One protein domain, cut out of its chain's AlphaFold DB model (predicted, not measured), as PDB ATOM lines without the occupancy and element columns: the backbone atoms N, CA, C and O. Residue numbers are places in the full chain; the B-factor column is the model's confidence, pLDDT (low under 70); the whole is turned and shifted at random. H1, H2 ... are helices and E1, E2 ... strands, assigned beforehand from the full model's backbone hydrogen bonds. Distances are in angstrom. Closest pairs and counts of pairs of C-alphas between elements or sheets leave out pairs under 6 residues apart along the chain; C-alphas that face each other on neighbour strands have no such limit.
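This is residues 422 to 610 of the 624 residues of an uncharacterized protein of Desulfamplus magnetovallimortis (UniProt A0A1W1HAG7). Picture a sandwich, two sheets face to face with nearly aligned strands: a twisted sheet of six strands, E1, E3, E4, E6, E7 and E8, is one slab, and the smaller sheet of E2, E5 and E9 is the other. The long helix H3 runs slantwise over the smaller sheet, the short helices H1 and H2 only graze that sheet, and H4 lies far from the middle at the end of the printed part. You will read 189 residues with four named helices and nine named strands, in the order E1 E2 E3 H1 E4 E5 E6 E7 E8 H2 E9 H3 H4, of the mixed class. The larger sheet is branched and antiparallel in its pairs; the smaller has the order E2 E5 E9, all antiparallel. The whole is compact, with a radius of gyration of the C-alphas of 16.0 A and spans of 46 by 42 by 30 A.

Start in the larger sheet with E6, residues 508 to 517, which runs 29.0 A from C-alpha 508 at (-33.881, -14.988, -1.893). Beside it look for E1, residues 426 to 432, 20.0 A long, beginning at C-alpha 426 at (-45.582, 4.781, 7.384). The same sheet has E4, residues 479 to 484, 16.7 A; E3, residues 466 to 468; E7, residues 522 to 527; and E8, residues 537 to 541. In the smaller sheet find E5, residues 491 to 501, the longest strand at 31.5 A, with E2, residues 442 to 448, 19.9 A, and E9, residues 566 to 574, 24.1 A. The helices are H1, residues 472 to 475; H2, residues 552 to 559, 10.5 A; H3, residues 581 to 598, 25.4 A; and H4, residues 605 to 610, which ends at C-alpha 610 at (-14.887, 12.919, -9.080).

Begin at E6, which has E1 on one side, and E7 and E8 on the other side. For E6 and E1, look at N 512 and O 430, 2.7 A apart; for the hairpin of E6 and E7, at N 515 and O 526, 2.9 A; for E6 and E8, at N 509 and O 540, 2.8 A. On the other side of E1 from E6 is E4, with N 427 and O 482 at 2.8 A, and then the edge strand E3, with N 467 and O 483 at 2.8 A. Cross to the other sheet, whose facing part is 8.4 A away centre to centre, its best plane at 24 degrees; the closest C-alphas of E2 and E4 are those of Ile 445 and Glu 480, 6.5 A apart. There the inner strand E5 has N 496 and O 446 of E2 at 2.9 A, and N 497 and O 567 of E9 at 2.8 A. H3 and this sheet make two layers, a helix on one face of a sheet: its height over the sheet is 10.3 A, over E2 and E5, slantwise to the strands at 38 degrees to E2 on the local plane. H1 only grazes the sheet with residues 472 to 474, and H2 with residues 558 to 559. H2 and H3 only just touch, with 3 pairs of C-alphas within 8 A, the closest those of Ile 555 and Lys 585, 6.5 A, about perpendicular at 82 degrees. H4 touches no helix and is not on either sheet. In H2, H3 and H4 every O i to N i+4 pair is within hydrogen-bond range, while H1 is too short for such a pair.

The farthest C-alphas, those of Gly 521 and Gln 605, are 49.7 A apart. The printed part has no cut. The one long link is E2 to E3; in it, residues 454 to 455 pair antiparallel with residues 447 to 448 of E2. The mean pLDDT of the printed part is 76.6, with residues 569 to 578 and 600 to 610 among those under 70; H4 has a mean of 43.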
ATOM      1  N   SER A 422     -48.901  17.693   7.775       67.38
ATOM      2  CA  SER A 422     -49.321  16.448   8.422       67.38
ATOM      3  C   SER A 422     -48.556  15.257   7.832       67.38
ATOM      4  O   SER A 422     -48.722  14.908   6.656       67.38
ATOM      5  N   GLY A 423     -47.733  14.638   8.669       72.81
ATOM      6  CA  GLY A 423     -47.172  13.310   8.472       72.81
ATOM      7  C   GLY A 423     -48.151  12.243   8.958       72.81
ATOM      8  O   GLY A 423     -49.322  12.260   8.564       72.81
ATOM      9  N   GLY A 424     -47.673  11.313   9.786       69.81
ATOM     10  CA  GLY A 424     -48.457  10.183  10.298       69.81
ATOM     11  C   GLY A 424     -48.665   9.051   9.285       69.81
ATOM     12  O   GLY A 424     -49.548   8.214   9.466       69.81
ATOM     13  N   PHE A 425     -47.877   9.027   8.207       83.25
ATOM     14  CA  PHE A 425     -47.795   7.891   7.292       83.25
ATOM     15  C   PHE A 425     -46.587   7.008   7.602       83.25
ATOM     16  O   PHE A 425     -45.591   7.474   8.154       83.25
ATOM     17  N   ALA A 426     -46.656   5.744   7.206       86.31
ATOM     18  CA  ALA A 426     -45.582   4.781   7.384       86.31
ATOM     19  C   ALA A 426     -45.445   3.871   6.162       86.31
ATOM     20  O   ALA A 426     -46.423   3.623   5.453       86.31
ATOM     21  N   TYR A 427     -44.237   3.356   5.956       87.88
ATOM     22  CA  TYR A 427     -43.907   2.314   4.989       87.88
ATOM     23  C   TYR A 427     -43.238   1.162   5.708       87.88
ATOM     24  O   TYR A 427     -42.414   1.390   6.588       87.88
ATOM     25  N   ALA A 428     -43.551  -0.058   5.298       88.06
ATOM     26  CA  ALA A 428     -42.844  -1.238   5.757       88.06
ATOM     27  C   ALA A 428     -42.519  -2.158   4.584       88.06
ATOM     28  O   ALA A 428     -43.337  -2.343   3.680       88.06
ATOM     29  N   ALA A 429     -41.333  -2.753   4.626       89.94
ATOM     30  CA  ALA A 429     -40.980  -3.932   3.862       89.94
ATOM     31  C   ALA A 429     -41.034  -5.141   4.798       89.94
ATOM     32  O   ALA A 429     -40.435  -5.125   5.864       89.94
ATOM     33  N   LEU A 430     -41.757  -6.182   4.402       89.75
ATOM     34  CA  LEU A 430     -41.850  -7.461   5.106       89.75
ATOM     35  C   LEU A 430     -41.444  -8.554   4.130       89.75
ATOM     36  O   LEU A 430     -41.912  -8.530   2.994       89.75
ATOM     37  N   TRP A 431     -40.650  -9.534   4.541       91.81
ATOM     38  CA  TRP A 431     -40.264 -10.615   3.642       91.81
ATOM     39  C   TRP A 431     -40.440 -12.006   4.223       91.81
ATOM     40  O   TRP A 431     -40.379 -12.243   5.430       91.81
ATOM     41  N   MET A 432     -40.712 -12.933   3.310       87.88
ATOM     42  CA  MET A 432     -41.006 -14.328   3.607       87.88
ATOM     43  C   MET A 432     -40.271 -15.268   2.650       87.88
ATOM     44  O   MET A 432     -39.938 -14.888   1.521       87.88
ATOM     45  N   ASP A 433     -40.080 -16.506   3.092       80.81
ATOM     46  CA  ASP A 433     -39.660 -17.632   2.262       80.81
ATOM     47  C   ASP A 433     -40.832 -18.173   1.406       80.81
ATOM     48  O   ASP A 433     -41.979 -17.713   1.491       80.81
ATOM     49  N   ASP A 434     -40.568 -19.167   0.556       77.88
ATOM     50  CA  ASP A 434     -41.590 -19.806  -0.293       77.88
ATOM     51  C   ASP A 434     -42.639 -20.626   0.491       77.88
ATOM     52  O   ASP A 434     -43.666 -21.031  -0.068       77.88
ATOM     53  N   TRP A 435     -42.411 -20.876   1.783       75.31
ATOM     54  CA  TRP A 435     -43.344 -21.560   2.680       75.31
ATOM     55  C   TRP A 435     -44.239 -20.584   3.455       75.31
ATOM     56  O   TRP A 435     -45.132 -21.029   4.183       75.31
ATOM     57  N   GLY A 436     -44.044 -19.274   3.270       71.38
ATOM     58  CA  GLY A 436     -44.755 -18.220   3.990       71.38
ATOM     59  C   GLY A 436     -44.278 -18.046   5.433       71.38
ATOM     60  O   GLY A 436     -45.025 -17.517   6.257       71.38
ATOM     61  N   LEU A 437     -43.075 -18.527   5.754       73.44
ATOM     62  CA  LEU A 437     -42.375 -18.241   7.001       73.44
ATOM     63  C   LEU A 437     -41.514 -16.986   6.827       73.44
ATOM     64  O   LEU A 437     -41.159 -16.605   5.718       73.44
ATOM     65  N   PHE A 438     -41.199 -16.328   7.934       78.50
ATOM     66  CA  PHE A 438     -40.302 -15.176   7.957       78.50
ATOM     67  C   PHE A 438     -38.890 -15.596   7.514       78.50
ATOM     68  O   PHE A 438     -38.332 -16.528   8.092       78.50
ATOM     69  N   GLY A 439     -38.377 -14.954   6.458       75.88
ATOM     70  CA  GLY A 439     -37.096 -15.305   5.828       75.88
ATOM     71  C   GLY A 439     -35.904 -14.618   6.492       75.88
ATOM     72  O   GLY A 439     -36.043 -13.524   7.035       75.88
ATOM     73  N   ASP A 440     -34.725 -15.231   6.437       78.88
ATOM     74  CA  ASP A 440     -33.529 -14.745   7.146       78.88
ATOM     75  C   ASP A 440     -32.574 -13.895   6.291       78.88
ATOM     76  O   ASP A 440     -31.455 -13.608   6.714       78.88
ATOM     77  N   ALA A 441     -33.015 -13.487   5.098       85.38
ATOM     78  CA  ALA A 441     -32.306 -12.531   4.253       85.38
ATOM     79  C   ALA A 441     -32.192 -11.147   4.915       85.38
ATOM     80  O   ALA A 441     -33.117 -10.711   5.603       85.38
ATOM     81  N   ASP A 442     -31.088 -10.450   4.637       85.88
ATOM     82  CA  ASP A 442     -30.849  -9.069   5.068       85.88
ATOM     83  C   ASP A 442     -31.395  -8.118   3.993       85.88
ATOM     84  O   ASP A 442     -30.897  -8.088   2.857       85.88
ATOM     85  N   ILE A 443     -32.473  -7.407   4.325       88.69
ATOM     86  CA  ILE A 443     -33.186  -6.503   3.423       88.69
ATOM     87  C   ILE A 443     -33.194  -5.111   4.034       88.69
ATOM     88  O   ILE A 443     -33.802  -4.898   5.076       88.69
ATOM     89  N   ASP A 444     -32.647  -4.155   3.292       87.62
ATOM     90  CA  ASP A 444     -32.594  -2.761   3.710       87.62
ATOM     91  C   ASP A 444     -33.705  -1.940   3.091       87.62
ATOM     92  O   ASP A 444     -33.973  -2.032   1.885       87.62
ATOM     93  N   ILE A 445     -34.236  -1.007   3.870       88.25
ATOM     94  CA  ILE A 445     -35.060   0.084   3.361       88.25
ATOM     95  C   ILE A 445     -34.253   1.378   3.354       88.25
ATOM     96  O   ILE A 445     -33.573   1.698   4.320       88.25
ATOM     97  N   TYR A 446     -34.347   2.163   2.289       86.50
ATOM     98  CA  TYR A 446     -33.801   3.517   2.245       86.50
ATOM     99  C   TYR A 446     -34.953   4.499   2.106       86.50
ATOM    100  O   TYR A 446     -35.782   4.356   1.200       86.50
ATOM    101  N   VAL A 447     -34.986   5.508   2.973       84.50
ATOM    102  CA  VAL A 447     -35.925   6.625   2.861       84.50
ATOM    103  C   VAL A 447     -35.163   7.913   2.650       84.50
ATOM    104  O   VAL A 447     -34.205   8.200   3.360       84.50
ATOM    105  N   ILE A 448     -35.599   8.669   1.649       82.81
ATOM    106  CA  ILE A 448     -35.057   9.982   1.327       82.81
ATOM    107  C   ILE A 448     -36.098  11.018   1.680       82.81
ATOM    108  O   ILE A 448     -37.235  10.925   1.213       82.81
ATOM    109  N   GLU A 449     -35.693  11.975   2.499       78.38
ATOM    110  CA  GLU A 449     -36.523  13.066   2.987       78.38
ATOM    111  C   GLU A 449     -36.419  14.300   2.071       78.38
ATOM    112  O   GLU A 449     -35.528  14.371   1.217       78.38
ATOM    113  N   PRO A 450     -37.323  15.289   2.202       75.44
ATOM    114  CA  PRO A 450     -37.367  16.456   1.321       75.44
ATOM    115  C   PRO A 450     -36.106  17.322   1.300       75.44
ATOM    116  O   PRO A 450     -35.879  18.036   0.326       75.44
ATOM    117  N   ASP A 451     -35.297  17.272   2.355       62.91
ATOM    118  CA  ASP A 451     -34.001  17.948   2.459       62.91
ATOM    119  C   ASP A 451     -32.836  17.105   1.906       62.91
ATOM    120  O   ASP A 451     -31.671  17.460   2.094       62.91
ATOM    121  N   PHE A 452     -33.153  16.002   1.220       63.91
ATOM    122  CA  PHE A 452     -32.228  14.999   0.694       63.91
ATOM    123  C   PHE A 452     -31.474  14.197   1.760       63.91
ATOM    124  O   PHE A 452     -30.520  13.489   1.425       63.91
ATOM    125  N   THR A 453     -31.912  14.238   3.022       66.19
ATOM    126  CA  THR A 453     -31.435  13.303   4.043       66.19
ATOM    127  C   THR A 453     -31.795  11.876   3.633       66.19
ATOM    128  O   THR A 453     -32.942  11.600   3.283       66.19
ATOM    129  N   ILE A 454     -30.817  10.969   3.662       72.56
ATOM    130  CA  ILE A 454     -30.997   9.542   3.369       72.56
ATOM    131  C   ILE A 454     -30.892   8.782   4.688       72.56
ATOM    132  O   ILE A 454     -29.858   8.846   5.347       72.56
ATOM    133  N   GLY A 455     -31.932   8.043   5.060       73.06
ATOM    134  CA  GLY A 455     -31.921   7.172   6.234       73.06
ATOM    135  C   GLY A 455     -32.318   5.730   5.914       73.06
ATOM    136  O   GLY A 455     -32.851   5.435   4.844       73.06
ATOM    137  N   SER A 456     -32.029   4.828   6.847       79.81
ATOM    138  CA  SER A 456     -32.269   3.381   6.779       79.81
ATOM    139  C   SER A 456     -32.222   2.794   8.194       79.81
ATOM    140  O   SER A 456     -31.654   3.424   9.086       79.81
ATOM    141  N   CYS A 457     -32.757   1.592   8.409       72.31
ATOM    142  CA  CYS A 457     -32.781   0.955   9.731       72.31
ATOM    143  C   CYS A 457     -31.371   0.662  10.270       72.31
ATOM    144  O   CYS A 457     -31.083   0.931  11.435       72.31
ATOM    145  N   TRP A 458     -30.466   0.188   9.408       64.69
ATOM    146  CA  TRP A 458     -29.052  -0.046   9.741       64.69
ATOM    147  C   TRP A 458     -28.228   1.242   9.833       64.69
ATOM    148  O   TRP A 458     -27.173   1.270  10.468       64.69
ATOM    149  N   ILE A 459     -28.699   2.311   9.174       61.03
ATOM    150  CA  ILE A 459     -28.157   3.653   9.346       61.03
ATOM    151  C   ILE A 459     -28.473   4.005  10.794       61.03
ATOM    152  O   ILE A 459     -27.574   3.910  11.615       61.03
ATOM    153  N   GLY A 460     -29.720   4.293  11.155       55.06
ATOM    154  CA  GLY A 460     -30.096   4.507  12.549       55.06
ATOM    155  C   GLY A 460     -31.582   4.782  12.727       55.06
ATOM    156  O   GLY A 460     -32.333   4.891  11.762       55.06
ATOM    157  N   ALA A 461     -32.010   4.870  13.986       57.34
ATOM    158  CA  ALA A 461     -33.413   4.683  14.351       57.34
ATOM    159  C   ALA A 461     -34.333   5.889  14.088       57.34
ATOM    160  O   ALA A 461     -35.549   5.747  14.199       57.34
ATOM    161  N   SER A 462     -33.820   7.075  13.754       62.44
ATOM    162  CA  SER A 462     -34.671   8.258  13.563       62.44
ATOM    163  C   SER A 462     -34.058   9.327  12.673       62.44
ATOM    164  O   SER A 462     -32.843   9.426  12.525       62.44
ATOM    165  N   THR A 463     -34.929  10.176  12.135       65.06
ATOM    166  CA  THR A 463     -34.602  11.391  11.389       65.06
ATOM    167  C   THR A 463     -35.381  12.597  11.909       65.06
ATOM    168  O   THR A 463     -36.189  12.509  12.842       65.06
ATOM    169  N   SER A 464     -35.172  13.759  11.282       63.97
ATOM    170  CA  SER A 464     -35.986  14.942  11.556       63.97
ATOM    171  C   SER A 464     -37.476  14.684  11.279       63.97
ATOM    172  O   SER A 464     -38.308  15.181  12.039       63.97
ATOM    173  N   ASN A 465     -37.812  13.833  10.297       70.06
ATOM    174  CA  ASN A 465     -39.190  13.591   9.859       70.06
ATOM    175  C   ASN A 465     -39.787  12.226  10.243       70.06
ATOM    176  O   ASN A 465     -40.990  12.037  10.054       70.06
ATOM    177  N   GLY A 466     -39.024  11.281  10.793       72.81
ATOM    178  CA  GLY A 466     -39.561   9.958  11.112       72.81
ATOM    179  C   GLY A 466     -38.671   9.078  11.980       72.81
ATOM    180  O   GLY A 466     -37.634   9.504  12.480       72.81
ATOM    181  N   TYR A 467     -39.121   7.844  12.161       71.56
ATOM    182  CA  TYR A 467     -38.496   6.796  12.953       71.56
ATOM    183  C   TYR A 467     -38.381   5.532  12.107       71.56
ATOM    184  O   TYR A 467     -39.311   5.181  11.379       71.56
ATOM    185  N   TYR A 468     -37.257   4.842  12.228       77.75
ATOM    186  CA  TYR A 468     -37.022   3.535  11.639       77.75
ATOM    187  C   TYR A 468     -37.259   2.438  12.674       77.75
ATOM    188  O   TYR A 468     -37.107   2.642  13.881       77.75
ATOM    189  N   SER A 469     -37.621   1.250  12.200       72.56
ATOM    190  CA  SER A 469     -37.476   0.036  12.999       72.56
ATOM    191  C   SER A 469     -35.994  -0.264  13.262       72.56
ATOM    192  O   SER A 469     -35.125   0.255  12.558       72.56
ATOM    193  N   PRO A 470     -35.680  -1.145  14.226       70.69
ATOM    194  CA  PRO A 470     -34.350  -1.733  14.319       70.69
ATOM    195  C   PRO A 470     -33.924  -2.389  13.000       70.69
ATOM    196  O   PRO A 470     -34.769  -2.904  12.266       70.69
ATOM    197  N   ASP A 471     -32.617  -2.401  12.745       73.75
ATOM    198  CA  ASP A 471     -32.001  -3.142  11.643       73.75
ATOM    199  C   ASP A 471     -32.408  -4.622  11.686       73.75
ATOM    200  O   ASP A 471     -32.380  -5.267  12.746       73.75
ATOM    201  N   SER A 472     -32.806  -5.168  10.539       74.19
ATOM    202  CA  SER A 472     -33.210  -6.567  10.422       74.19
ATOM    203  C   SER A 472     -32.057  -7.534  10.710       74.19
ATOM    204  O   SER A 472     -32.270  -8.550  11.382       74.19
ATOM    205  N   ALA A 473     -30.824  -7.174  10.342       66.44
ATOM    206  CA  ALA A 473     -29.629  -7.972  10.619       66.44
ATOM    207  C   ALA A 473     -29.305  -8.078  12.122       66.44
ATOM    208  O   ALA A 473     -28.747  -9.079  12.578       66.44
ATOM    209  N   VAL A 474     -29.673  -7.058  12.905       64.25
ATOM    210  CA  VAL A 474     -29.451  -7.010  14.361       64.25
ATOM    211  C   VAL A 474     -30.630  -7.610  15.119       64.25
ATOM    212  O   VAL A 474     -30.447  -8.385  16.058       64.25
ATOM    213  N   SER A 475     -31.851  -7.260  14.720       64.31
ATOM    214  CA  SER A 475     -33.066  -7.680  15.419       64.31
ATOM    215  C   SER A 475     -33.488  -9.117  15.108       64.31
ATOM    216  O   SER A 475     -34.237  -9.712  15.885       64.31
ATOM    217  N   GLY A 476     -33.026  -9.682  13.986       66.81
ATOM    218  CA  GLY A 476     -33.441 -10.997  13.492       66.81
ATOM    219  C   GLY A 476     -34.884 -11.033  12.977       66.81
ATOM    220  O   GLY A 476     -35.439 -12.115  12.783       66.81
ATOM    221  N   ASN A 477     -35.507  -9.867  12.793       77.56
ATOM    222  CA  ASN A 477     -36.854  -9.743  12.254       77.56
ATOM    223  C   ASN A 477     -36.825  -9.677  10.725       77.56
ATOM    224  O   ASN A 477     -35.967  -9.022  10.147       77.56
ATOM    225  N   SER A 478     -37.834 -10.251  10.071       87.25
ATOM    226  CA  SER A 478     -37.980 -10.194   8.607       87.25
ATOM    227  C   SER A 478     -38.812  -8.998   8.140       87.25
ATOM    228  O   SER A 478     -39.665  -9.130   7.255       87.25
ATOM    229  N   TYR A 479     -38.641  -7.850   8.796       86.19
ATOM    230  CA  TYR A 479     -39.263  -6.598   8.390       86.19
ATOM    231  C   TYR A 479     -38.374  -5.400   8.694       86.19
ATOM    232  O   TYR A 479     -37.621  -5.400   9.663       86.19
ATOM    233  N   GLU A 480     -38.572  -4.350   7.909       86.00
ATOM    234  CA  GLU A 480     -38.058  -3.015   8.162       86.00
ATOM    235  C   GLU A 480     -39.151  -1.984   7.901       86.00
ATOM    236  O   GLU A 480     -39.978  -2.148   7.002       86.00
ATOM    237  N   MET A 481     -39.183  -0.923   8.701       85.88
ATOM    238  CA  MET A 481     -40.237   0.084   8.665       85.88
ATOM    239  C   MET A 481     -39.671   1.487   8.830       85.88
ATOM    240  O   MET A 481     -38.747   1.702   9.603       85.88
ATOM    241  N   TYR A 482     -40.293   2.448   8.153       85.69
ATOM    242  CA  TYR A 482     -40.150   3.871   8.421       85.69
ATOM    243  C   TYR A 482     -41.526   4.477   8.694       85.69
ATOM    244  O   TYR A 482     -42.424   4.394   7.853       85.69
ATOM    245  N   ALA A 483     -41.694   5.099   9.855       81.75
ATOM    246  CA  ALA A 483     -42.903   5.811  10.245       81.75
ATOM    247  C   ALA A 483     -42.595   7.299  10.411       81.75
ATOM    248  O   ALA A 483     -41.679   7.676  11.134       81.75
ATOM    249  N   THR A 484     -43.362   8.159   9.752       77.88
ATOM    250  CA  THR A 484     -43.193   9.605   9.913       77.88
ATOM    251  C   THR A 484     -43.714  10.094  11.252       77.88
ATOM    252  O   THR A 484     -44.693   9.579  11.792       77.88
ATOM    253  N   LYS A 485     -43.098  11.171  11.738       71.88
ATOM    254  CA  LYS A 485     -43.663  12.005  12.795       71.88
ATOM    255  C   LYS A 485     -44.997  12.583  12.324       71.88
ATOM    256  O   LYS A 485     -45.290  12.656  11.130       71.88
ATOM    257  N   GLU A 486     -45.818  13.040  13.259       58.84
ATOM    258  CA  GLU A 486     -47.103  13.668  12.929       58.84
ATOM    259  C   GLU A 486     -46.949  14.925  12.069       58.84
ATOM    260  O   GLU A 486     -47.872  15.286  11.343       58.84
ATOM    261  N   ASN A 487     -45.790  15.584  12.141       61.34
ATOM    262  CA  ASN A 487     -45.469  16.773  11.371       61.34
ATOM    263  C   ASN A 487     -44.099  16.628  10.753       61.34
ATOM    264  O   ASN A 487     -43.134  16.283  11.430       61.34
ATOM    265  N   ILE A 488     -44.051  16.903   9.462       67.19
ATOM    266  CA  ILE A 488     -42.875  16.671   8.649       67.19
ATOM    267  C   ILE A 488     -42.665  17.822   7.679       67.19
ATOM    268  O   ILE A 488     -43.569  18.626   7.415       67.19
ATOM    269  N   MET A 489     -41.468  17.874   7.121       69.25
ATOM    270  CA  MET A 489     -41.113  18.774   6.047       69.25
ATOM    271  C   MET A 489     -42.002  18.505   4.816       69.25
ATOM    272  O   MET A 489     -42.205  17.354   4.417       69.25
ATOM    273  N   PRO A 490     -42.574  19.541   4.182       70.94
ATOM    274  CA  PRO A 490     -43.232  19.392   2.897       70.94
ATOM    275  C   PRO A 490     -42.209  18.980   1.845       70.94
ATOM    276  O   PRO A 490     -41.133  19.561   1.742       70.94
ATOM    277  N   GLY A 491     -42.586  18.027   1.002       73.50
ATOM    278  CA  GLY A 491     -41.814  17.674  -0.176       73.50
ATOM    279  C   GLY A 491     -41.972  16.215  -0.562       73.50
ATOM    280  O   GLY A 491     -43.033  15.608  -0.397       73.50
ATOM    281  N   THR A 492     -40.922  15.670  -1.162       78.62
ATOM    282  CA  THR A 492     -40.942  14.312  -1.694       78.62
ATOM    283  C   THR A 492     -40.247  13.363  -0.735       78.62
ATOM    284  O   THR A 492     -39.088  13.579  -0.408       78.62
ATOM    285  N   TYR A 493     -40.947  12.293  -0.357       82.94
ATOM    286  CA  TYR A 493     -40.364  11.156   0.345       82.94
ATOM    287  C   TYR A 493     -40.191  10.008  -0.646       82.94
ATOM    288  O   TYR A 493     -41.164   9.542  -1.252       82.94
ATOM    289  N   MET A 494     -38.955   9.556  -0.849       82.56
ATOM    290  CA  MET A 494     -38.683   8.376  -1.675       82.56
ATOM    291  C   MET A 494     -38.407   7.169  -0.795       82.56
ATOM    292  O   MET A 494     -37.697   7.288   0.192       82.56
ATOM    293  N   TYR A 495     -38.931   6.015  -1.197       84.75
ATOM    294  CA  TYR A 495     -38.735   4.744  -0.512       84.75
ATOM    295  C   TYR A 495     -38.096   3.739  -1.472       84.75
ATOM    296  O   TYR A 495     -38.558   3.583  -2.607       84.75
ATOM    297  N   LEU A 496     -37.025   3.079  -1.042       88.56
ATOM    298  CA  LEU A 496     -36.332   2.046  -1.805       88.56
ATOM    299  C   LEU A 496     -36.098   0.829  -0.922       88.56
ATOM    300  O   LEU A 496     -35.935   0.961   0.284       88.56
ATOM    301  N   VAL A 497     -36.028  -0.341  -1.548       91.31
ATOM    302  CA  VAL A 497     -35.645  -1.592  -0.895       91.31
ATOM    303  C   VAL A 497     -34.428  -2.178  -1.593       91.31
ATOM    304  O   VAL A 497     -34.389  -2.239  -2.829       91.31
ATOM    305  N   ASN A 498     -33.456  -2.640  -0.816       92.62
ATOM    306  CA  ASN A 498     -32.292  -3.364  -1.296       92.62
ATOM    307  C   ASN A 498     -32.222  -4.755  -0.663       92.62
ATOM    308  O   ASN A 498     -32.393  -4.909   0.537       92.62
ATOM    309  N   TYR A 499     -31.939  -5.763  -1.481       92.19
ATOM    310  CA  TYR A 499     -31.546  -7.082  -1.006       92.19
ATOM    311  C   TYR A 499     -30.051  -7.045  -0.695       92.19
ATOM    312  O   TYR A 499     -29.223  -7.089  -1.617       92.19
ATOM    313  N   TYR A 500     -29.711  -6.907   0.583       88.19
ATOM    314  CA  TYR A 500     -28.346  -6.652   1.006       88.19
ATOM    315  C   TYR A 500     -27.526  -7.932   1.132       88.19
ATOM    316  O   TYR A 500     -26.428  -7.975   0.581       88.19
ATOM    317  N   ASP A 501     -28.014  -8.982   1.784       86.06
ATOM    318  CA  ASP A 501     -27.272 -10.243   1.875       86.06
ATOM    319  C   ASP A 501     -28.199 -11.453   1.940       86.06
ATOM    320  O   ASP A 501     -29.379 -11.361   2.281       86.06
ATOM    321  N   ASN A 502     -27.651 -12.604   1.564       86.38
ATOM    322  CA  ASN A 502     -28.334 -13.864   1.778       86.38
ATOM    323  C   ASN A 502     -28.410 -14.161   3.271       86.38
ATOM    324  O   ASN A 502     -27.465 -13.912   4.020       86.38
ATOM    325  N   GLY A 503     -29.517 -14.774   3.665       80.69
ATOM    326  CA  GLY A 503     -29.624 -15.378   4.970       80.69
ATOM    327  C   GLY A 503     -28.785 -16.647   5.071       80.69
ATOM    328  O   GLY A 503     -28.154 -17.117   4.116       80.69
ATOM    329  N   TYR A 504     -28.771 -17.226   6.264       80.94
ATOM    330  CA  TYR A 504     -28.135 -18.514   6.490       80.94
ATOM    331  C   TYR A 504     -28.887 -19.643   5.762       80.94
ATOM    332  O   TYR A 504     -28.260 -20.610   5.313       80.94
ATOM    333  N   TRP A 505     -30.212 -19.530   5.650       79.56
ATOM    334  CA  TRP A 505     -31.079 -20.528   5.027       79.56
ATOM    335  C   TRP A 505     -31.608 -20.095   3.658       79.56
ATOM    336  O   TRP A 505     -31.708 -20.954   2.776       79.56
ATOM    337  N   ASP A 506     -31.884 -18.804   3.465       80.56
ATOM    338  CA  ASP A 506     -32.493 -18.279   2.244       80.56
ATOM    339  C   ASP A 506     -31.509 -17.466   1.381       80.56
ATOM    340  O   ASP A 506     -30.827 -16.551   1.842       80.56
ATOM    341  N   ASP A 507     -31.457 -17.763   0.077       89.38
ATOM    342  CA  ASP A 507     -30.722 -16.982  -0.933       89.38
ATOM    343  C   ASP A 507     -31.635 -16.086  -1.798       89.38
ATOM    344  O   ASP A 507     -31.248 -15.619  -2.878       89.38
ATOM    345  N   TYR A 508     -32.855 -15.848  -1.309       91.50
ATOM    346  CA  TYR A 508     -33.881 -14.988  -1.893       91.50
ATOM    347  C   TYR A 508     -34.857 -14.473  -0.818       91.50
ATOM    348  O   TYR A 508     -34.861 -14.937   0.315       91.50
ATOM    349  N   ALA A 509     -35.729 -13.533  -1.195       91.62
ATOM    350  CA  ALA A 509     -36.796 -13.009  -0.347       91.62
ATOM    351  C   ALA A 509     -38.038 -12.652  -1.174       91.62
ATOM    352  O   ALA A 509     -37.945 -11.946  -2.185       91.62
ATOM    353  N   ASN A 510     -39.217 -13.083  -0.722       92.62
ATOM    354  CA  ASN A 510     -40.494 -12.565  -1.211       92.62
ATOM    355  C   ASN A 510     -40.846 -11.300  -0.420       92.62
ATOM    356  O   ASN A 510     -41.449 -11.389   0.647       92.62
ATOM    357  N   VAL A 511     -40.446 -10.130  -0.926       91.81
ATOM    358  CA  VAL A 511     -40.643  -8.845  -0.242       91.81
ATOM    359  C   VAL A 511     -42.022  -8.281  -0.566       91.81
ATOM    360  O   VAL A 511     -42.362  -8.092  -1.734       91.81
ATOM    361  N   PHE A 512     -42.791  -7.969   0.467       89.12
ATOM    362  CA  PHE A 512     -44.074  -7.285   0.431       89.12
ATOM    363  C   PHE A 512     -43.919  -5.872   0.964       89.12
ATOM    364  O   PHE A 512     -43.226  -5.649   1.956       89.12
ATOM    365  N   LEU A 513     -44.608  -4.932   0.329       87.06
ATOM    366  CA  LEU A 513     -44.628  -3.556   0.789       87.06
ATOM    367  C   LEU A 513     -45.978  -3.189   1.348       87.06
ATOM    368  O   LEU A 513     -47.019  -3.432   0.733       87.06
ATOM    369  N   PHE A 514     -45.923  -2.531   2.491       85.44
ATOM    370  CA  PHE A 514     -47.076  -1.998   3.172       85.44
ATOM    371  C   PHE A 514     -46.920  -0.499   3.327       85.44
ATOM    372  O   PHE A 514     -45.815   0.020   3.493       85.44
ATOM    373  N   TYR A 515     -48.045   0.192   3.274       86.62
ATOM    374  CA  TYR A 515     -48.122   1.592   3.628       86.62
ATOM    375  C   TYR A 515     -49.343   1.840   4.504       86.62
ATOM    376  O   TYR A 515     -50.345   1.126   4.449       86.62
ATOM    377  N   MET A 516     -49.242   2.879   5.312       81.56
ATOM    378  CA  MET A 516     -50.351   3.470   6.036       81.56
ATOM    379  C   MET A 516     -50.271   4.966   5.781       81.56
ATOM    380  O   MET A 516     -49.207   5.551   5.944       81.56
ATOM    381  N   ASP A 517     -51.363   5.591   5.354       84.25
ATOM    382  CA  ASP A 517     -51.413   7.037   5.139       84.25
ATOM    383  C   ASP A 517     -52.827   7.555   5.444       84.25
ATOM    384  O   ASP A 517     -53.698   7.583   4.560       84.25
ATOM    385  N   PRO A 518     -53.070   7.995   6.691       72.81
ATOM    386  CA  PRO A 518     -54.373   8.494   7.110       72.81
ATOM    387  C   PRO A 518     -54.866   9.685   6.283       72.81
ATOM    388  O   PRO A 518     -56.071   9.818   6.068       72.81
ATOM    389  N   SER A 519     -53.959  10.519   5.757       71.38
ATOM    390  CA  SER A 519     -54.331  11.685   4.940       71.38
ATOM    391  C   SER A 519     -54.955  11.293   3.596       71.38
ATOM    392  O   SER A 519     -55.764  12.037   3.041       71.38
ATOM    393  N   ASN A 520     -54.630  10.091   3.115       75.56
ATOM    394  CA  ASN A 520     -55.180   9.486   1.906       75.56
ATOM    395  C   ASN A 520     -56.319   8.491   2.207       75.56
ATOM    396  O   ASN A 520     -56.785   7.789   1.310       75.56
ATOM    397  N   GLY A 521     -56.799   8.438   3.457       76.56
ATOM    398  CA  GLY A 521     -57.886   7.555   3.893       76.56
ATOM    399  C   GLY A 521     -57.460   6.117   4.206       76.56
ATOM    400  O   GLY A 521     -58.324   5.262   4.405       76.56
ATOM    401  N   VAL A 522     -56.154   5.843   4.273       79.25
ATOM    402  CA  VAL A 522     -55.582   4.514   4.536       79.25
ATOM    403  C   VAL A 522     -55.219   4.427   6.016       79.25
ATOM    404  O   VAL A 522     -54.112   4.759   6.429       79.25
ATOM    405  N   LEU A 523     -56.213   4.052   6.825       72.31
ATOM    406  CA  LEU A 523     -56.152   4.069   8.296       72.31
ATOM    407  C   LEU A 523     -55.509   2.818   8.919       72.31
ATOM    408  O   LEU A 523     -55.292   2.777  10.125       72.31
ATOM    409  N   PHE A 524     -55.254   1.792   8.113       75.56
ATOM    410  CA  PHE A 524     -54.609   0.541   8.506       75.56
ATOM    411  C   PHE A 524     -53.583   0.174   7.435       75.56
ATOM    412  O   PHE A 524     -53.694   0.657   6.308       75.56
ATOM    413  N   TRP A 525     -52.629  -0.696   7.770       79.38
ATOM    414  CA  TRP A 525     -51.672  -1.231   6.802       79.38
ATOM    415  C   TRP A 525     -52.382  -1.807   5.576       79.38
ATOM    416  O   TRP A 525     -53.193  -2.728   5.692       79.38
ATOM    417  N   ASP A 526     -52.047  -1.266   4.410       82.75
ATOM    418  CA  ASP A 526     -52.507  -1.737   3.110       82.75
ATOM    419  C   ASP A 526     -51.305  -1.996   2.197       82.75
ATOM    420  O   ASP A 526     -50.204  -1.492   2.428       82.75
ATOM    421  N   TYR A 527     -51.500  -2.808   1.166       84.50
ATOM    422  CA  TYR A 527     -50.443  -3.149   0.224       84.50
ATOM    423  C   TYR A 527     -50.045  -1.941  -0.622       84.50
ATOM    424  O   TYR A 527     -50.876  -1.333  -1.302       84.50
ATOM    425  N   LEU A 528     -48.748  -1.638  -0.655       81.00
ATOM    426  CA  LEU A 528     -48.194  -0.676  -1.594       81.00
ATOM    427  C   LEU A 528     -47.888  -1.391  -2.913       81.00
ATOM    428  O   LEU A 528     -46.948  -2.177  -3.019       81.00
ATOM    429  N   TYR A 529     -48.698  -1.117  -3.931       80.38
ATOM    430  CA  TYR A 529     -48.518  -1.695  -5.260       80.38
ATOM    431  C   TYR A 529     -47.472  -0.917  -6.059       80.38
ATOM    432  O   TYR A 529     -47.569   0.301  -6.214       80.38
ATOM    433  N   ASP A 530     -46.506  -1.639  -6.622       73.31
ATOM    434  CA  ASP A 530     -45.505  -1.070  -7.515       73.31
ATOM    435  C   ASP A 530     -46.169  -0.511  -8.782       73.31
ATOM    436  O   ASP A 530     -46.920  -1.200  -9.479       73.31
ATOM    437  N   SER A 531     -45.885   0.754  -9.086       68.69
ATOM    438  CA  SER A 531     -46.553   1.479 -10.178       68.69
ATOM    439  C   SER A 531     -46.229   0.954 -11.586       68.69
ATOM    440  O   SER A 531     -46.948   1.264 -12.538       68.69
ATOM    441  N   ILE A 532     -45.167   0.159 -11.733       69.19
ATOM    442  CA  ILE A 532     -44.672  -0.375 -13.005       69.19
ATOM    443  C   ILE A 532     -45.206  -1.790 -13.229       69.19
ATOM    444  O   ILE A 532     -45.697  -2.122 -14.307       69.19
ATOM    445  N   THR A 533     -45.092  -2.638 -12.211       73.50
ATOM    446  CA  THR A 533     -45.423  -4.066 -12.269       73.50
ATOM    447  C   THR A 533     -46.851  -4.364 -11.816       73.50
ATOM    448  O   THR A 533     -47.388  -5.413 -12.168       73.50
ATOM    449  N   GLY A 534     -47.475  -3.461 -11.053       76.06
ATOM    450  CA  GLY A 534     -48.791  -3.666 -10.446       76.06
ATOM    451  C   GLY A 534     -48.803  -4.733  -9.350       76.06
ATOM    452  O   GLY A 534     -49.880  -5.190  -8.970       76.06
ATOM    453  N   SER A 535     -47.633  -5.165  -8.868       79.94
ATOM    454  CA  SER A 535     -47.491  -6.171  -7.814       79.94
ATOM    455  C   SER A 535     -47.207  -5.510  -6.467       79.94
ATOM    456  O   SER A 535     -46.437  -4.558  -6.391       79.94
ATOM    457  N   ALA A 536     -47.799  -6.045  -5.400       77.69
ATOM    458  CA  ALA A 536     -47.466  -5.688  -4.017       77.69
ATOM    459  C   ALA A 536     -46.298  -6.513  -3.450       77.69
ATOM    460  O   ALA A 536     -45.861  -6.289  -2.324       77.69
ATOM    461  N   MET A 537     -45.821  -7.490  -4.228       88.75
ATOM    462  CA  MET A 537     -44.744  -8.400  -3.868       88.75
ATOM    463  C   MET A 537     -43.670  -8.400  -4.953       88.75
ATOM    464  O   MET A 537     -43.988  -8.477  -6.148       88.75
ATOM    465  N   LYS A 538     -42.402  -8.399  -4.549       89.69
ATOM    466  CA  LYS A 538     -41.265  -8.621  -5.434       89.69
ATOM    467  C   LYS A 538     -40.392  -9.755  -4.912       89.69
ATOM    468  O   LYS A 538     -39.982  -9.761  -3.760       89.69
ATOM    469  N   TYR A 539     -40.077 -10.686  -5.808       91.19
ATOM    470  CA  TYR A 539     -39.056 -11.701  -5.576       91.19
ATOM    471  C   TYR A 539     -37.674 -11.058  -5.741       91.19
ATOM    472  O   TYR A 539     -37.325 -10.624  -6.847       91.19
ATOM    473  N   MET A 540     -36.917 -10.951  -4.651       93.44
ATOM    474  CA  MET A 540     -35.606 -10.301  -4.608       93.44
ATOM    475  C   MET A 540     -34.506 -11.312  -4.274       93.44
ATOM    476  O   MET A 540     -34.739 -12.237  -3.507       93.44
ATOM    477  N   HIS A 541     -33.335 -11.185  -4.909       92.62
ATOM    478  CA  HIS A 541     -32.207 -12.117  -4.746       92.62
ATOM    479  C   HIS A 541     -30.914 -11.569  -5.382       92.62
ATOM    480  O   HIS A 541     -30.959 -10.699  -6.261       92.62
ATOM    481  N   LEU A 542     -29.756 -12.153  -5.045       89.88
ATOM    482  CA  LEU A 542     -28.431 -11.758  -5.570       89.88
ATOM    483  C   LEU A 542     -28.023 -12.435  -6.896       89.88
ATOM    484  O   LEU A 542     -26.877 -12.342  -7.330       89.88
ATOM    485  N   GLY A 543     -28.950 -13.112  -7.577       87.69
ATOM    486  CA  GLY A 543     -28.679 -13.809  -8.846       87.69
ATOM    487  C   GLY A 543     -28.637 -12.892 -10.076       87.69
ATOM    488  O   GLY A 543     -28.143 -13.292 -11.132       87.69
ATOM    489  N   ARG A 544     -29.148 -11.661  -9.960       90.06
ATOM    490  CA  ARG A 544     -29.085 -10.627 -11.002       90.06
ATOM    491  C   ARG A 544     -28.904  -9.231 -10.377       90.06
ATOM    492  O   ARG A 544     -29.788  -8.377 -10.516       90.06
ATOM    493  N   PRO A 545     -27.765  -9.005  -9.706       91.88
ATOM    494  CA  PRO A 545     -27.553  -7.795  -8.937       91.88
ATOM    495  C   PRO A 545     -27.325  -6.579  -9.839       91.88
ATOM    496  O   PRO A 545     -26.925  -6.709 -11.008       91.88
ATOM    497  N   ALA A 546     -27.559  -5.390  -9.294       90.50
ATOM    498  CA  ALA A 546     -27.138  -4.144  -9.909       90.50
ATOM    499  C   ALA A 546     -25.602  -4.118 -10.046       90.50
ATOM    500  O   ALA A 546     -24.885  -4.638  -9.189       90.50
ATOM    501  N   PRO A 547     -25.062  -3.551 -11.140       89.06
ATOM    502  CA  PRO A 547     -23.622  -3.497 -11.349       89.06
ATOM    503  C   PRO A 547     -22.947  -2.529 -10.372       89.06
ATOM    504  O   PRO A 547     -23.572  -1.598  -9.865       89.06
ATOM    505  N   ASP A 548     -21.631  -2.687 -10.206       83.44
ATOM    506  CA  ASP A 548     -20.820  -1.820  -9.342       83.44
ATOM    507  C   ASP A 548     -20.770  -0.351  -9.827       83.44
ATOM    508  O   ASP A 548     -20.417   0.529  -9.052       83.44
ATOM    509  N   TYR A 549     -21.139  -0.048 -11.076       85.25
ATOM    510  CA  TYR A 549     -21.156   1.314 -11.626       85.25
ATOM    511  C   TYR A 549     -22.552   1.704 -12.120       85.25
ATOM    512  O   TYR A 549     -23.143   0.975 -12.919       85.25
ATOM    513  N   TRP A 550     -23.061   2.861 -11.681       88.44
ATOM    514  CA  TRP A 550     -24.398   3.362 -12.025       88.44
ATOM    515  C   TRP A 550     -24.323   4.581 -12.956       88.44
ATOM    516  O   TRP A 550     -24.422   5.724 -12.526       88.44
ATOM    517  N   GLY A 551     -24.150   4.345 -14.259       84.38
ATOM    518  CA  GLY A 551     -24.339   5.391 -15.271       84.38
ATOM    519  C   GLY A 551     -25.821   5.646 -15.565       84.38
ATOM    520  O   GLY A 551     -26.684   4.891 -15.123       84.38
ATOM    521  N   ASP A 552     -26.135   6.651 -16.387       87.19
ATOM    522  CA  ASP A 552     -27.522   7.020 -16.730       87.19
ATOM    523  C   ASP A 552     -28.378   5.824 -17.190       87.19
ATOM    524  O   ASP A 552     -29.557   5.714 -16.856       87.19
ATOM    525  N   ARG A 553     -27.782   4.882 -17.933       91.50
ATOM    526  CA  ARG A 553     -28.465   3.665 -18.394       91.50
ATOM    527  C   ARG A 553     -28.809   2.719 -17.242       91.50
ATOM    528  O   ARG A 553     -29.887   2.126 -17.242       91.50
ATOM    529  N   GLU A 554     -27.888   2.528 -16.310       91.56
ATOM    530  CA  GLU A 554     -28.055   1.682 -15.131       91.56
ATOM    531  C   GLU A 554     -29.050   2.314 -14.151       91.56
ATOM    532  O   GLU A 554     -29.939   1.614 -13.673       91.56
ATOM    533  N   ILE A 555     -29.002   3.636 -13.974       87.81
ATOM    534  CA  ILE A 555     -29.998   4.421 -13.228       87.81
ATOM    535  C   ILE A 555     -31.394   4.236 -13.826       87.81
ATOM    536  O   ILE A 555     -32.338   3.885 -13.120       87.81
ATOM    537  N   LEU A 556     -31.537   4.367 -15.149       86.25
ATOM    538  CA  LEU A 556     -32.808   4.091 -15.819       86.25
ATOM    539  C   LEU A 556     -33.269   2.642 -15.607       86.25
ATOM    540  O   LEU A 556     -34.462   2.396 -15.461       86.25
ATOM    541  N   ARG A 557     -32.359   1.664 -15.579       89.19
ATOM    542  CA  ARG A 557     -32.703   0.256 -15.316       89.19
ATOM    543  C   ARG A 557     -33.146   0.013 -13.874       89.19
ATOM    544  O   ARG A 557     -34.085  -0.757 -13.682       89.19
ATOM    545  N   LEU A 558     -32.517   0.670 -12.901       88.38
ATOM    546  CA  LEU A 558     -32.925   0.654 -11.493       88.38
ATOM    547  C   LEU A 558     -34.337   1.213 -11.332       88.38
ATOM    548  O   LEU A 558     -35.209   0.524 -10.808       88.38
ATOM    549  N   LEU A 559     -34.590   2.397 -11.898       83.12
ATOM    550  CA  LEU A 559     -35.907   3.045 -11.890       83.12
ATOM    551  C   LEU A 559     -37.002   2.212 -12.576       83.12
ATOM    552  O   LEU A 559     -38.175   2.416 -12.301       83.12
ATOM    553  N   ASN A 560     -36.634   1.276 -13.458       83.12
ATOM    554  CA  ASN A 560     -37.559   0.353 -14.125       83.12
ATOM    555  C   ASN A 560     -37.586  -1.058 -13.496       83.12
ATOM    556  O   ASN A 560     -38.091  -1.994 -14.114       83.12
ATOM    557  N   GLY A 561     -37.003  -1.243 -12.305       83.06
ATOM    558  CA  GLY A 561     -37.046  -2.511 -11.568       83.06
ATOM    559  C   GLY A 561     -36.314  -3.679 -12.243       83.06
ATOM    560  O   GLY A 561     -36.652  -4.834 -11.998       83.06
ATOM    561  N   PHE A 562     -35.330  -3.407 -13.109       88.62
ATOM    562  CA  PHE A 562     -34.637  -4.431 -13.908       88.62
ATOM    563  C   PHE A 562     -33.747  -5.372 -13.081       88.62
ATOM    564  O   PHE A 562     -33.533  -6.518 -13.488       88.62
ATOM    565  N   TYR A 563     -33.185  -4.872 -11.981       92.06
ATOM    566  CA  TYR A 563     -32.294  -5.617 -11.094       92.06
ATOM    567  C   TYR A 563     -33.093  -6.300  -9.978       92.06
ATOM    568  O   TYR A 563     -34.131  -5.789  -9.544       92.06
ATOM    569  N   SER A 564     -32.651  -7.496  -9.577       91.94
ATOM    570  CA  SER A 564     -33.367  -8.329  -8.601       91.94
ATOM    571  C   SER A 564     -33.064  -7.954  -7.154       91.94
ATOM    572  O   SER A 564     -33.806  -8.341  -6.266       91.94
ATOM    573  N   ASP A 565     -32.002  -7.197  -6.915       92.38
ATOM    574  CA  ASP A 565     -31.525  -6.765  -5.602       92.38
ATOM    575  C   ASP A 565     -31.928  -5.327  -5.251       92.38
ATOM    576  O   ASP A 565     -31.674  -4.881  -4.143       92.38
ATOM    577  N   TRP A 566     -32.580  -4.597  -6.157       92.19
ATOM    578  CA  TRP A 566     -33.079  -3.240  -5.902       92.19
ATOM    579  C   TRP A 566     -34.535  -3.104  -6.311       92.19
ATOM    580  O   TRP A 566     -34.937  -3.533  -7.398       92.19
ATOM    581  N   TRP A 567     -35.338  -2.469  -5.467       89.38
ATOM    582  CA  TRP A 567     -36.741  -2.188  -5.729       89.38
ATOM    583  C   TRP A 567     -37.091  -0.749  -5.366       89.38
ATOM    584  O   TRP A 567     -36.834  -0.299  -4.258       89.38
ATOM    585  N   ILE A 568     -37.687  -0.029  -6.318       83.38
ATOM    586  CA  ILE A 568     -38.132   1.358  -6.157       83.38
ATOM    587  C   ILE A 568     -39.644   1.378  -6.431       83.38
ATOM    588  O   ILE A 568     -40.057   1.615  -7.566       83.38
ATOM    589  N   PRO A 569     -40.467   1.019  -5.433       68.12
ATOM    590  CA  PRO A 569     -41.877   0.667  -5.620       68.12
ATOM    591  C   PRO A 569     -42.781   1.861  -5.958       68.12
ATOM    592  O   PRO A 569     -43.675   1.747  -6.802       68.12
ATOM    593  N   ALA A 570     -42.550   3.011  -5.320       60.47
ATOM    594  CA  ALA A 570     -43.264   4.264  -5.549       60.47
ATOM    595  C   ALA A 570     -42.564   5.434  -4.826       60.47
ATOM    596  O   ALA A 570     -41.728   5.233  -3.949       60.47
ATOM    597  N   VAL A 571     -42.935   6.663  -5.195       57.69
ATOM    598  CA  VAL A 571     -42.529   7.913  -4.535       57.69
ATOM    599  C   VAL A 571     -43.771   8.531  -3.905       57.69
ATOM    600  O   VAL A 571     -44.781   8.672  -4.599       57.69
ATOM    601  N   THR A 572     -43.706   8.924  -2.633       56.34
ATOM    602  CA  THR A 572     -44.837   9.583  -1.968       56.34
ATOM    603  C   THR A 572     -44.626  11.078  -1.904       56.34
ATOM    604  O   THR A 572     -43.541  11.581  -1.618       56.34
ATOM    605  N   MET A 573     -45.694  11.801  -2.228       57.81
ATOM    606  CA  MET A 573     -45.641  13.227  -2.497       57.81
ATOM    607  C   MET A 573     -46.464  13.988  -1.472       57.81
ATOM    608  O   MET A 573     -47.631  13.676  -1.219       57.81
ATOM    609  N   ARG A 574     -45.859  15.035  -0.925       54.66
ATOM    610  CA  ARG A 574     -46.477  15.962   0.010       54.66
ATOM    611  C   ARG A 574     -46.234  17.389  -0.512       54.66
ATOM    612  O   ARG A 574     -45.156  17.945  -0.378       54.66
ATOM    613  N   ALA A 575     -47.272  17.958  -1.135       49.16
ATOM    614  CA  ALA A 575     -47.414  19.353  -1.598       49.16
ATOM    615  C   ALA A 575     -46.586  19.883  -2.792       49.16
ATOM    616  O   ALA A 575     -46.885  20.990  -3.238       49.16
ATOM    617  N   PHE A 576     -45.655  19.135  -3.397       55.22
ATOM    618  CA  PHE A 576     -44.883  19.633  -4.555       55.22
ATOM    619  C   PHE A 576     -44.702  18.624  -5.704       55.22
ATOM    620  O   PHE A 576     -45.152  17.484  -5.627       55.22
ATOM    621  N   SER A 577     -44.113  19.100  -6.810       54.56
ATOM    622  CA  SER A 577     -43.872  18.391  -8.078       54.56
ATOM    623  C   SER A 577     -42.937  17.178  -7.937       54.56
ATOM    624  O   SER A 577     -42.097  17.155  -7.043       54.56
ATOM    625  N   PRO A 578     -43.036  16.174  -8.829       64.31
ATOM    626  CA  PRO A 578     -42.182  14.989  -8.774       64.31
ATOM    627  C   PRO A 578     -40.728  15.333  -9.073       64.31
ATOM    628  O   PRO A 578     -40.463  16.134  -9.968       64.31
ATOM    629  N   LEU A 579     -39.810  14.656  -8.379       71.19
ATOM    630  CA  LEU A 579     -38.372  14.779  -8.615       71.19
ATOM    631  C   LEU A 579     -38.036  14.533 -10.091       71.19
ATOM    632  O   LEU A 579     -38.507  13.562 -10.716       71.19
ATOM    633  N   SER A 580     -37.205  15.419 -10.627       78.69
ATOM    634  CA  SER A 580     -36.608  15.327 -11.952       78.69
ATOM    635  C   SER A 580     -35.716  14.090 -12.073       78.69
ATOM    636  O   SER A 580     -35.398  13.402 -11.100       78.69
ATOM    637  N   PHE A 581     -35.325  13.761 -13.306       79.81
ATOM    638  CA  PHE A 581     -34.397  12.656 -13.533       79.81
ATOM    639  C   PHE A 581     -33.028  12.918 -12.892       79.81
ATOM    640  O   PHE A 581     -32.472  11.997 -12.304       79.81
ATOM    641  N   GLU A 582     -32.518  14.153 -12.965       77.50
ATOM    642  CA  GLU A 582     -31.214  14.493 -12.382       77.50
ATOM    643  C   GLU A 582     -31.241  14.423 -10.850       77.50
ATOM    644  O   GLU A 582     -30.350  13.809 -10.278       77.50
ATOM    645  N   GLU A 583     -32.304  14.901 -10.190       74.31
ATOM    646  CA  GLU A 583     -32.450  14.754  -8.729       74.31
ATOM    647  C   GLU A 583     -32.519  13.274  -8.317       74.31
ATOM    648  O   GLU A 583     -31.836  12.838  -7.395       74.31
ATOM    649  N   LYS A 584     -33.290  12.449  -9.042       80.06
ATOM    650  CA  LYS A 584     -33.346  10.995  -8.786       80.06
ATOM    651  C   LYS A 584     -32.001  10.317  -9.011       80.06
ATOM    652  O   LYS A 584     -31.662   9.378  -8.297       80.06
ATOM    653  N   LYS A 585     -31.258  10.747 -10.029       81.38
ATOM    654  CA  LYS A 585     -29.930  10.226 -10.342       81.38
ATOM    655  C   LYS A 585     -28.939  10.580  -9.241       81.38
ATOM    656  O   LYS A 585     -28.219   9.690  -8.810       81.38
ATOM    657  N   GLU A 586     -28.925  11.823  -8.777       75.81
ATOM    658  CA  GLU A 586     -28.083  12.262  -7.663       75.81
ATOM    659  C   GLU A 586     -28.381  11.455  -6.395       75.81
ATOM    660  O   GLU A 586     -27.473  10.859  -5.818       75.81
ATOM    661  N   ILE A 587     -29.662  11.308  -6.046       76.50
ATOM    662  CA  ILE A 587     -30.106  10.479  -4.920       76.50
ATOM    663  C   ILE A 587     -29.605   9.037  -5.059       76.50
ATOM    664  O   ILE A 587     -29.015   8.490  -4.132       76.50
ATOM    665  N   LEU A 588     -29.812   8.408  -6.216       82.62
ATOM    666  CA  LEU A 588     -29.393   7.024  -6.439       82.62
ATOM    667  C   LEU A 588     -27.868   6.870  -6.417       82.62
ATOM    668  O   LEU A 588     -27.373   5.866  -5.920       82.62
ATOM    669  N   LEU A 589     -27.107   7.843  -6.914       79.31
ATOM    670  CA  LEU A 589     -25.647   7.825  -6.815       79.31
ATOM    671  C   LEU A 589     -25.177   7.947  -5.360       79.31
ATOM    672  O   LEU A 589     -24.256   7.228  -4.971       79.31
ATOM    673  N   ASN A 590     -25.849   8.766  -4.548       72.62
ATOM    674  CA  ASN A 590     -25.574   8.862  -3.116       72.62
ATOM    675  C   ASN A 590     -25.895   7.538  -2.407       72.62
ATOM    676  O   ASN A 590     -25.037   7.006  -1.709       72.62
ATOM    677  N   ILE A 591     -27.058   6.932  -2.680       78.88
ATOM    678  CA  ILE A 591     -27.440   5.598  -2.172       78.88
ATOM    679  C   ILE A 591     -26.455   4.513  -2.620       78.88
ATOM    680  O   ILE A 591     -26.141   3.599  -1.862       78.88
ATOM    681  N   LYS A 592     -25.929   4.593  -3.844       81.88
ATOM    682  CA  LYS A 592     -24.908   3.653  -4.306       81.88
ATOM    683  C   LYS A 592     -23.618   3.791  -3.522       81.88
ATOM    684  O   LYS A 592     -23.036   2.771  -3.173       81.88
ATOM    685  N   SER A 593     -23.184   5.025  -3.276       71.25
ATOM    686  CA  SER A 593     -21.999   5.302  -2.467       71.25
ATOM    687  C   SER A 593     -22.170   4.660  -1.092       71.25
ATOM    688  O   SER A 593     -21.409   3.771  -0.736       71.25
ATOM    689  N   ILE A 594     -23.271   4.988  -0.427       67.00
ATOM    690  CA  ILE A 594     -23.782   4.415   0.824       67.00
ATOM    691  C   ILE A 594     -23.726   2.879   0.864       67.00
ATOM    692  O   ILE A 594     -23.185   2.274   1.789       67.00
ATOM    693  N   TYR A 595     -24.264   2.229  -0.163       75.88
ATOM    694  CA  TYR A 595     -24.334   0.774  -0.245       75.88
ATOM    695  C   TYR A 595     -22.958   0.132  -0.480       75.88
ATOM    696  O   TYR A 595     -22.598  -0.862   0.155       75.88
ATOM    697  N   ASP A 596     -22.169   0.701  -1.392       72.94
ATOM    698  CA  ASP A 596     -20.796   0.270  -1.668       72.94
ATOM    699  C   ASP A 596     -19.931   0.345  -0.418       72.94
ATOM    700  O   ASP A 596     -19.088  -0.526  -0.165       72.94
ATOM    701  N   GLN A 597     -20.190   1.375   0.379       61.78
ATOM    702  CA  GLN A 597     -19.512   1.603   1.627       61.78
ATOM    703  C   GLN A 597     -19.830   0.521   2.654       61.78
ATOM    704  O   GLN A 597     -18.916  -0.144   3.144       61.78
ATOM    705  N   ARG A 598     -21.120   0.231   2.862       69.31
ATOM    706  CA  ARG A 598     -21.554  -0.873   3.727       69.31
ATOM    707  C   ARG A 598     -20.933  -2.213   3.315       69.31
ATOM    708  O   ARG A 598     -20.484  -2.978   4.162       69.31
ATOM    709  N   ARG A 599     -20.813  -2.484   2.008       70.31
ATOM    710  CA  ARG A 599     -20.205  -3.726   1.485       70.31
ATOM    711  C   ARG A 599     -18.673  -3.778   1.551       70.31
ATOM    712  O   ARG A 599     -18.081  -4.729   1.029       70.31
ATOM    713  N   GLY A 600     -18.005  -2.783   2.137       60.75
ATOM    714  CA  GLY A 600     -16.540  -2.737   2.186       60.75
ATOM    715  C   GLY A 600     -15.898  -2.555   0.806       60.75
ATOM    716  O   GLY A 600     -14.717  -2.861   0.617       60.75
ATOM    717  N   LYS A 601     -16.671  -2.105  -0.187       50.44
ATOM    718  CA  LYS A 601     -16.256  -1.960  -1.578       50.44
ATOM    719  C   LYS A 601     -16.230  -0.482  -1.954       50.44
ATOM    720  O   LYS A 601     -17.141  -0.034  -2.624       50.44
ATOM    721  N   ASN A 602     -15.150   0.255  -1.683       48.62
ATOM    722  CA  ASN A 602     -14.568   1.020  -2.792       48.62
ATOM    723  C   ASN A 602     -13.151   1.547  -2.593       48.62
ATOM    724  O   ASN A 602     -12.735   2.034  -1.548       48.62
ATOM    725  N   ASN A 603     -12.445   1.474  -3.723       48.84
ATOM    726  CA  ASN A 603     -11.185   2.123  -4.022       48.84
ATOM    727  C   ASN A 603     -11.324   3.647  -3.903       48.84
ATOM    728  O   ASN A 603     -12.002   4.282  -4.715       48.84
ATOM    729  N   SER A 604     -10.560   4.228  -2.986       44.47
ATOM    730  CA  SER A 604     -10.361   5.666  -2.744       44.47
ATOM    731  C   SER A 604      -9.997   6.514  -3.978       44.47
ATOM    732  O   SER A 604     -10.058   7.740  -3.933       44.47
ATOM    733  N   GLN A 605      -9.657   5.899  -5.112       39.94
ATOM    734  CA  GLN A 605      -9.215   6.602  -6.318       39.94
ATOM    735  C   GLN A 605     -10.358   7.242  -7.133       39.94
ATOM    736  O   GLN A 605     -10.125   8.237  -7.815       39.94
ATOM    737  N   ASN A 606     -11.585   6.709  -7.080       43.28
ATOM    738  CA  ASN A 606     -12.692   7.225  -7.902       43.28
ATOM    739  C   ASN A 606     -13.354   8.481  -7.314       43.28
ATOM    740  O   ASN A 606     -13.727   9.366  -8.078       43.28
ATOM    741  N   LEU A 607     -13.432   8.595  -5.984       44.97
ATOM    742  CA  LEU A 607     -13.943   9.789  -5.298       44.97
ATOM    743  C   LEU A 607     -12.996  10.985  -5.465       44.97
ATOM    744  O   LEU A 607     -13.454  12.095  -5.717       44.97
ATOM    745  N   LEU A 608     -11.679  10.746  -5.455       41.53
ATOM    746  CA  LEU A 608     -10.681  11.777  -5.758       41.53
ATOM    747  C   LEU A 608     -10.805  12.278  -7.207       41.53
ATOM    748  O   LEU A 608     -10.743  13.475  -7.462       41.53
ATOM    749  N   ASN A 609     -11.044  11.369  -8.160       44.47
ATOM    750  CA  ASN A 609     -11.238  11.728  -9.567       44.47
ATOM    751  C   ASN A 609     -12.556  12.487  -9.805       44.47
ATOM    752  O   ASN A 609     -12.606  13.347 -10.678       44.47
ATOM    753  N   LEU A 610     -13.615  12.189  -9.043       42.25
ATOM    754  CA  LEU A 610     -14.887  12.919  -9.080       42.25
ATOM    755  C   LEU A 610     -14.758  14.310  -8.452       42.25
ATOM    756  O   LEU A 610     -15.217  15.275  -9.053       42.25
TER     757      LEU A 610